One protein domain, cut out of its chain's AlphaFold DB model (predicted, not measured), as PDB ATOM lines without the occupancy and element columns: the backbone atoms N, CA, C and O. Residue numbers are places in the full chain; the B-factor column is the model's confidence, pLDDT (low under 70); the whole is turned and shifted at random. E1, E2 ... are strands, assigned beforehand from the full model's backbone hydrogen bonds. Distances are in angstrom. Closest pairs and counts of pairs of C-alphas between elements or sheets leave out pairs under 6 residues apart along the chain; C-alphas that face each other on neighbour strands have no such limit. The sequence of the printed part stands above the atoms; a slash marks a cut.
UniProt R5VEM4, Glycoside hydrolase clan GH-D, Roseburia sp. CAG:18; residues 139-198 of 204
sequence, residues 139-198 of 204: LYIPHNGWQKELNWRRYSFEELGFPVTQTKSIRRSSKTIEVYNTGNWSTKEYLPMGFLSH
ATOM      1  N   LEU A 139     134.221   8.317  62.571       91.62
ATOM      2  CA  LEU A 139     135.042   8.073  63.747       91.62
ATOM      3  C   LEU A 139     134.143   8.015  64.981       91.62
ATOM      4  O   LEU A 139     133.328   8.908  65.212       91.62
ATOM      5  N   TYR A 140     134.304   6.965  65.773       94.00
ATOM      6  CA  TYR A 140     133.624   6.790  67.045       94.00
ATOM      7  C   TYR A 140     134.616   7.024  68.176       94.00
ATOM      8  O   TYR A 140     135.633   6.330  68.274       94.00
ATOM      9  N   ILE A 141     134.297   7.999  69.022       94.44
ATOM     10  CA  ILE A 141     135.118   8.419  70.154       94.44
ATOM     11  C   ILE A 141     134.347   8.099  71.444       94.44
ATOM     12  O   ILE A 141     133.219   8.573  71.615       94.44
ATOM     13  N   PRO A 142     134.907   7.278  72.346       93.19
ATOM     14  CA  PRO A 142     134.303   6.975  73.638       93.19
ATOM     15  C   PRO A 142     134.652   8.065  74.655       93.19
ATOM     16  O   PRO A 142     135.738   8.061  75.235       93.19
ATOM     17  N   HIS A 143     133.723   8.989  74.882       93.56
ATOM     18  CA  HIS A 143     133.856   9.991  75.934       93.56
ATOM     19  C   HIS A 143     133.613   9.362  77.304       93.56
ATOM     20  O   HIS A 143     132.808   8.438  77.458       93.56
ATOM     21  N   ASN A 144     134.300   9.893  78.303       91.31
ATOM     22  CA  ASN A 144     134.194   9.480  79.684       91.31
ATOM     23  C   ASN A 144     133.995  10.695  80.586       91.31
ATOM     24  O   ASN A 144     134.388  11.812  80.267       91.31
ATOM     25  N   GLY A 145     133.365  10.459  81.726       86.75
ATOM     26  CA  GLY A 145     133.212  11.432  82.790       86.75
ATOM     27  C   GLY A 145     132.603  10.742  83.998       86.75
ATOM     28  O   GLY A 145     132.060   9.644  83.879       86.75
ATOM     29  N   TRP A 146     132.682  11.384  85.160       84.56
ATOM     30  CA  TRP A 146     132.087  10.849  86.382       84.56
ATOM     31  C   TRP A 146     130.587  10.588  86.190       84.56
ATOM     32  O   TRP A 146     129.850  11.516  85.843       84.56
ATOM     33  N   GLN A 147     130.149   9.337  86.395       87.50
ATOM     34  CA  GLN A 147     128.768   8.876  86.163       87.50
ATOM     35  C   GLN A 147     128.277   9.056  84.714       87.50
ATOM     36  O   GLN A 147     127.073   9.117  84.448       87.50
ATOM     37  N   LYS A 148     129.208   9.203  83.769       88.00
ATOM     38  CA  LYS A 148     128.969   9.381  82.330       88.00
ATOM     39  C   LYS A 148     129.926   8.502  81.526       88.00
ATOM     40  O   LYS A 148     130.442   8.922  80.488       88.00
ATOM     41  N   GLU A 149     130.207   7.310  82.039       90.00
ATOM     42  CA  GLU A 149     131.174   6.395  81.458       90.00
ATOM     43  C   GLU A 149     130.680   5.790  80.134       90.00
ATOM     44  O   GLU A 149     129.477   5.656  79.900       90.00
ATOM     45  N   LEU A 150     131.618   5.389  79.266       88.62
ATOM     46  CA  LEU A 150     131.341   4.659  78.015       88.62
ATOM     47  C   LEU A 150     130.413   5.394  77.027       88.62
ATOM     48  O   LEU A 150     129.652   4.772  76.280       88.62
ATOM     49  N   ASN A 151     130.492   6.723  76.978       93.75
ATOM     50  CA  ASN A 151     129.651   7.535  76.112       93.75
ATOM     51  C   ASN A 151     130.212   7.601  74.681       93.75
ATOM     52  O   ASN A 151     130.943   8.525  74.316       93.75
ATOM     53  N   TRP A 152     129.873   6.606  73.860       94.38
ATOM     54  CA  TRP A 152     130.273   6.544  72.455       94.38
ATOM     55  C   TRP A 152     129.577   7.611  71.610       94.38
ATOM     56  O   TRP A 152     128.351   7.636  71.480       94.38
ATOM     57  N   ARG A 153     130.376   8.467  70.972       95.75
ATOM     58  CA  ARG A 153     129.907   9.481  70.027       95.75
ATOM     59  C   ARG A 153     130.434   9.193  68.634       95.75
ATOM     60  O   ARG A 153     131.614   8.911  68.462       95.75
ATOM     61  N   ARG A 154     129.538   9.262  67.650       95.25
ATOM     62  CA  ARG A 154     129.847   9.101  66.228       95.25
ATOM     63  C   ARG A 154     130.018  10.471  65.591       95.25
ATOM     64  O   ARG A 154     129.118  11.295  65.713       95.25
ATOM     65  N   TYR A 155     131.104  10.644  64.850       93.81
ATOM     66  CA  TYR A 155     131.402  11.854  64.099       93.81
ATOM     67  C   TYR A 155     131.700  11.528  62.639       93.81
ATOM     68  O   TYR A 155     132.437  10.590  62.323       93.81
ATOM     69  N   SER A 156     131.144  12.324  61.736       90.00
ATOM     70  CA  SER A 156     131.641  12.448  60.372       90.00
ATOM     71  C   SER A 156     132.969  13.210  60.367       90.00
ATOM     72  O   SER A 156     133.264  14.015  61.251       90.00
ATOM     73  N   PHE A 157     133.782  12.996  59.336       86.31
ATOM     74  CA  PHE A 157     135.016  13.769  59.170       86.31
ATOM     75  C   PHE A 157     134.735  15.268  58.969       86.31
ATOM     76  O   PHE A 157     135.530  16.101  59.394       86.31
ATOM     77  N   GLU A 158     133.596  15.627  58.374       87.06
ATOM     78  CA  GLU A 158     133.186  17.023  58.213       87.06
ATOM     79  C   GLU A 158     132.963  17.717  59.565       87.06
ATOM     80  O   GLU A 158     133.546  18.775  59.797       87.06
ATOM     81  N   GLU A 159     132.241  17.075  60.494       91.12
ATOM     82  CA  GLU A 159     132.053  17.564  61.874       91.12
ATOM     83  C   GLU A 159     133.379  17.718  62.634       91.12
ATOM     84  O   GLU A 159     133.505  18.580  63.500       91.12
ATOM     85  N   LEU A 160     134.394  16.920  62.286       88.81
ATOM     86  CA  LEU A 160     135.736  16.991  62.874       88.81
ATOM     87  C   LEU A 160     136.649  18.029  62.198       88.81
ATOM     88  O   LEU A 160     137.846  18.099  62.489       88.81
ATOM     89  N   GLY A 161     136.109  18.855  61.298       86.06
ATOM     90  CA  GLY A 161     136.857  19.915  60.626       86.06
ATOM     91  C   GLY A 161     137.629  19.443  59.397       86.06
ATOM     92  O   GLY A 161     138.608  20.078  59.004       86.06
ATOM     93  N   PHE A 162     137.184  18.355  58.760       83.12
ATOM     94  CA  PHE A 162     137.707  17.867  57.482       83.12
ATOM     95  C   PHE A 162     136.686  18.004  56.341       83.12
ATOM     96  O   PHE A 162     136.493  17.025  55.605       83.12
ATOM     97  N   PRO A 163     136.077  19.186  56.107       82.31
ATOM     98  CA  PRO A 163     135.191  19.371  54.967       82.31
ATOM     99  C   PRO A 163     135.935  19.135  53.647       82.31
ATOM    100  O   PRO A 163     137.157  19.314  53.530       82.31
ATOM    101  N   VAL A 164     135.190  18.713  52.629       76.50
ATOM    102  CA  VAL A 164     135.711  18.559  51.270       76.50
ATOM    103  C   VAL A 164     135.704  19.926  50.594       76.50
ATOM    104  O   VAL A 164     134.711  20.339  50.010       76.50
ATOM    105  N   THR A 165     136.828  20.632  50.675       73.62
ATOM    106  CA  THR A 165     136.976  21.988  50.108       73.62
ATOM    107  C   THR A 165     137.796  22.026  48.819       73.62
ATOM    108  O   THR A 165     137.897  23.066  48.176       73.62
ATOM    109  N   GLN A 166     138.396  20.900  48.426       72.25
ATOM    110  CA  GLN A 166     139.333  20.800  47.307       72.25
ATOM    111  C   GLN A 166     138.953  19.670  46.341       72.25
ATOM    112  O   GLN A 166     138.389  18.636  46.734       72.25
ATOM    113  N   THR A 167     139.312  19.839  45.065       69.31
ATOM    114  CA  THR A 167     139.153  18.798  44.041       69.31
ATOM    115  C   THR A 167     140.027  17.586  44.364       69.31
ATOM    116  O   THR A 167     141.086  17.692  44.984       69.31
ATOM    117  N   LYS A 168     139.554  16.393  43.979       67.31
ATOM    118  CA  LYS A 168     140.068  15.100  44.466       67.31
ATOM    119  C   LYS A 168     141.587  14.920  44.303       67.31
ATOM    120  O   LYS A 168     142.206  14.325  45.177       67.31
ATOM    121  N   SER A 169     142.183  15.452  43.234       63.66
ATOM    122  CA  SER A 169     143.618  15.332  42.928       63.66
ATOM    123  C   SER A 169     144.535  16.174  43.823       63.66
ATOM    124  O   SER A 169     145.720  15.867  43.927       63.66
ATOM    125  N   ILE A 170     144.011  17.208  44.485       64.00
ATOM    126  CA  ILE A 170     144.803  18.166  45.273       64.00
ATOM    127  C   ILE A 170     144.417  18.200  46.753       64.00
ATOM    128  O   ILE A 170     144.965  19.019  47.486       64.00
ATOM    129  N   ARG A 171     143.504  17.325  47.206       66.06
ATOM    130  CA  ARG A 171     143.022  17.318  48.594       66.06
ATOM    131  C   ARG A 171     144.173  17.150  49.580       66.06
ATOM    132  O   ARG A 171     144.778  16.083  49.678       66.06
ATOM    133  N   ARG A 172     144.420  18.198  50.355       67.25
ATOM    134  CA  ARG A 172     145.375  18.245  51.464       67.25
ATOM    135  C   ARG A 172     144.670  18.795  52.697       67.25
ATOM    136  O   ARG A 172     143.681  19.515  52.594       67.25
ATOM    137  N   SER A 173     145.152  18.420  53.871       69.44
ATOM    138  CA  SER A 173     144.692  18.981  55.139       69.44
ATOM    139  C   SER A 173     145.866  19.042  56.100       69.44
ATOM    140  O   SER A 173     146.643  18.092  56.169       69.44
ATOM    141  N   SER A 174     145.983  20.153  56.822       71.81
ATOM    142  CA  SER A 174     146.861  20.306  57.986       71.81
ATOM    143  C   SER A 174     146.135  20.022  59.305       71.81
ATOM    144  O   SER A 174     146.757  20.067  60.362       71.81
ATOM    145  N   LYS A 175     144.819  19.765  59.254       78.00
ATOM    146  CA  LYS A 175     143.991  19.473  60.424       78.00
ATOM    147  C   LYS A 175     144.322  18.084  60.969       78.00
ATOM    148  O   LYS A 175     144.418  17.129  60.199       78.00
ATOM    149  N   THR A 176     144.417  17.984  62.289       82.12
ATOM    150  CA  THR A 176     144.556  16.735  63.045       82.12
ATOM    151  C   THR A 176     143.298  16.479  63.882       82.12
ATOM    152  O   THR A 176     142.530  17.401  64.179       82.12
ATOM    153  N   ILE A 177     143.069  15.207  64.223       84.62
ATOM    154  CA  ILE A 177     142.118  14.784  65.259       84.62
ATOM    155  C   ILE A 177     142.972  14.223  66.382       84.62
ATOM    156  O   ILE A 177     143.684  13.244  66.177       84.62
ATOM    157  N   GLU A 178     142.905  14.853  67.547       85.81
ATOM    158  CA  GLU A 178     143.710  14.494  68.708       85.81
ATOM    159  C   GLU A 178     142.765  14.157  69.854       85.81
ATOM    160  O   GLU A 178     141.947  14.977  70.267       85.81
ATOM    161  N   VAL A 179     142.862  12.924  70.340       87.25
ATOM    162  CA  VAL A 179     142.097  12.429  71.483       87.25
ATOM    163  C   VAL A 179     143.108  11.905  72.485       87.25
ATOM    164  O   VAL A 179     143.788  10.917  72.222       87.25
ATOM    165  N   TYR A 180     143.237  12.599  73.610       84.75
ATOM    166  CA  TYR A 180     144.211  12.277  74.644       84.75
ATOM    167  C   TYR A 180     143.646  12.587  76.027       84.75
ATOM    168  O   TYR A 180     142.729  13.394  76.186       84.75
ATOM    169  N   ASN A 181     144.221  11.943  77.037       83.19
ATOM    170  CA  ASN A 181     143.965  12.245  78.438       83.19
ATOM    171  C   ASN A 181     145.188  12.921  79.054       83.19
ATOM    172  O   ASN A 181     146.319  12.688  78.634       83.19
ATOM    173  N   THR A 182     144.956  13.728  80.086       80.44
ATOM    174  CA  THR A 182     146.013  14.303  80.925       80.44
ATOM    175  C   THR A 182     145.918  13.762  82.348       80.44
ATOM    176  O   THR A 182     144.823  13.577  82.890       80.44
ATOM    177  N   GLY A 183     147.074  13.544  82.976       77.38
ATOM    178  CA  GLY A 183     147.185  12.989  84.326       77.38
ATOM    179  C   GLY A 183     147.277  11.461  84.355       77.38
ATOM    180  O   GLY A 183     147.500  10.815  83.338       77.38
ATOM    181  N   ASN A 184     147.110  10.884  85.545       76.56
ATOM    182  CA  ASN A 184     147.426   9.471  85.812       76.56
ATOM    183  C   ASN A 184     146.321   8.477  85.417       76.56
ATOM    184  O   ASN A 184     146.474   7.275  85.614       76.56
ATOM    185  N   TRP A 185     145.185   8.965  84.915       77.19
ATOM    186  CA  TRP A 185     144.015   8.139  84.633       77.19
ATOM    187  C   TRP A 185     143.868   7.934  83.131       77.19
ATOM    188  O   TRP A 185     143.598   8.878  82.387       77.19
ATOM    189  N   SER A 186     143.989   6.679  82.701       74.56
ATOM    190  CA  SER A 186     143.866   6.286  81.293       74.56
ATOM    191  C   SER A 186     142.472   6.532  80.715       74.56
ATOM    192  O   SER A 186     142.340   6.605  79.498       74.56
ATOM    193  N   THR A 187     141.451   6.694  81.563       83.62
ATOM    194  CA  THR A 187     140.048   6.912  81.182       83.62
ATOM    195  C   THR A 187     139.472   8.187  81.801       83.62
ATOM    196  O   THR A 187     138.400   8.155  82.398       83.62
ATOM    197  N   LYS A 188     140.192   9.312  81.754       84.88
ATOM    198  CA  LYS A 188     139.696  10.571  82.338       84.88
ATOM    199  C   LYS A 188     138.555  11.170  81.507       84.88
ATOM    200  O   LYS A 188     137.404  11.104  81.922       84.88
ATOM    201  N   GLU A 189     138.887  11.697  80.333       87.50
ATOM    202  CA  GLU A 189     137.949  12.326  79.391       87.50
ATOM    203  C   GLU A 189     137.561  11.373  78.255       87.50
ATOM    204  O   GLU A 189     136.481  11.479  77.679       87.50
ATOM    205  N   TYR A 190     138.438  10.420  77.936       90.62
ATOM    206  CA  TYR A 190     138.259   9.468  76.842       90.62
ATOM    207  C   TYR A 190     138.722   8.079  77.251       90.62
ATOM    208  O   TYR A 190     139.658   7.957  78.036       90.62
ATOM    209  N   LEU A 191     138.132   7.018  76.701       89.19
ATOM    210  CA  LEU A 191     138.759   5.696  76.790       89.19
ATOM    211  C   LEU A 191     139.932   5.593  75.791       89.19
ATOM    212  O   LEU A 191     139.853   6.184  74.713       89.19
ATOM    213  N   PRO A 192     140.991   4.807  76.085       88.50
ATOM    214  CA  PRO A 192     142.149   4.594  75.206       88.50
ATOM    215  C   PRO A 192     141.822   3.624  74.050       88.50
ATOM    216  O   PRO A 192     142.446   2.575  73.847       88.50
ATOM    217  N   MET A 193     140.766   3.951  73.312       88.50
ATOM    218  CA  MET A 193     140.281   3.206  72.162       88.50
ATOM    219  C   MET A 193     139.463   4.113  71.243       88.50
ATOM    220  O   MET A 193     138.948   5.150  71.649       88.50
ATOM    221  N   GLY A 194     139.313   3.684  69.999       90.44
ATOM    222  CA  GLY A 194     138.471   4.340  69.013       90.44
ATOM    223  C   GLY A 194     138.066   3.335  67.949       90.44
ATOM    224  O   GLY A 194     138.694   2.283  67.810       90.44
ATOM    225  N   PHE A 195     137.008   3.658  67.216       90.75
ATOM    226  CA  PHE A 195     136.525   2.816  66.129       90.75
ATOM    227  C   PHE A 195     136.329   3.656  64.873       90.75
ATOM    228  O   PHE A 195     135.701   4.714  64.907       90.75
ATOM    229  N   LEU A 196     136.900   3.191  63.768       90.38
ATOM    230  CA  LEU A 196     136.753   3.813  62.465       90.38
ATOM    231  C   LEU A 196     135.903   2.891  61.597       90.38
ATOM    232  O   LEU A 196     136.290   1.754  61.352       90.38
ATOM    233  N   SER A 197     134.771   3.393  61.113       85.88
ATOM    234  CA  SER A 197     133.862   2.622  60.263       85.88
ATOM    235  C   SER A 197     133.728   3.249  58.885       85.88
ATOM    236  O   SER A 197     133.613   4.474  58.783       85.88
ATOM    237  N   HIS A 198     133.602   2.414  57.858       83.44
ATOM    238  CA  HIS A 198     133.172   2.831  56.532       83.44
ATOM    239  C   HIS A 198     131.805   2.187  56.209       83.44
ATOM    240  O   HIS A 198     131.700   0.966  56.216       83.44
TER     241      HIS A 198
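AT A GLANCE: This is residues 139 to 198 of the 204 residues of the protein "Glycoside hydrolase clan GH-D" of Roseburia sp. CAG:18 (UniProt R5VEM4). There is little regular structure: a small three-stranded sheet with a long loop, residues 157 to 194, which swings out past one end of the sheet, folds back beyond the other and returns to E3; residues 166 to 171 stick out. The 60 printed residues hold E1, E2 and E3, sheet order E2, E1, E3, antiparallel; the class is all strand, with 14 residues in named elements. The whole is loose, radius of gyration of the C-alphas 14.4 A, and only just elongated, spanning 44 by 22 by 14 A.

HOW THE PARTS SIT: E1, residues 139 to 143, is the inner strand. E1 and E2, residues 151 to 156, form a hairpin, antiparallel at 152 degrees; C-alphas 142 and 152 face each other at 4.2 A, and N 141 and O 153 are within hydrogen-bond range at 2.9 A. E3, residues 195 to 197, is antiparallel to E1 at 152 degrees; C-alphas 139 and 196 face each other at 4.8 A, and N 140 and O 195 are within range at 2.8 A. E2 and E3 are apart.

IN THESE COORDINATES: E1 begins at C-alpha 139 (135.042, 8.073, 63.747) and is 12.4 A long. E2 is 16.6 A long. E3, 6.4 A long, ends at C-alpha 197 (133.862, 2.622, 60.263).

THE WHOLE: The C-alphas farthest apart, of Gln 147 and Ser 169, are 46.2 A apart. The printed part has no cut. The link from E2 to E3 is long, 38 residues. Residues 167 to 173 have pLDDT under 70.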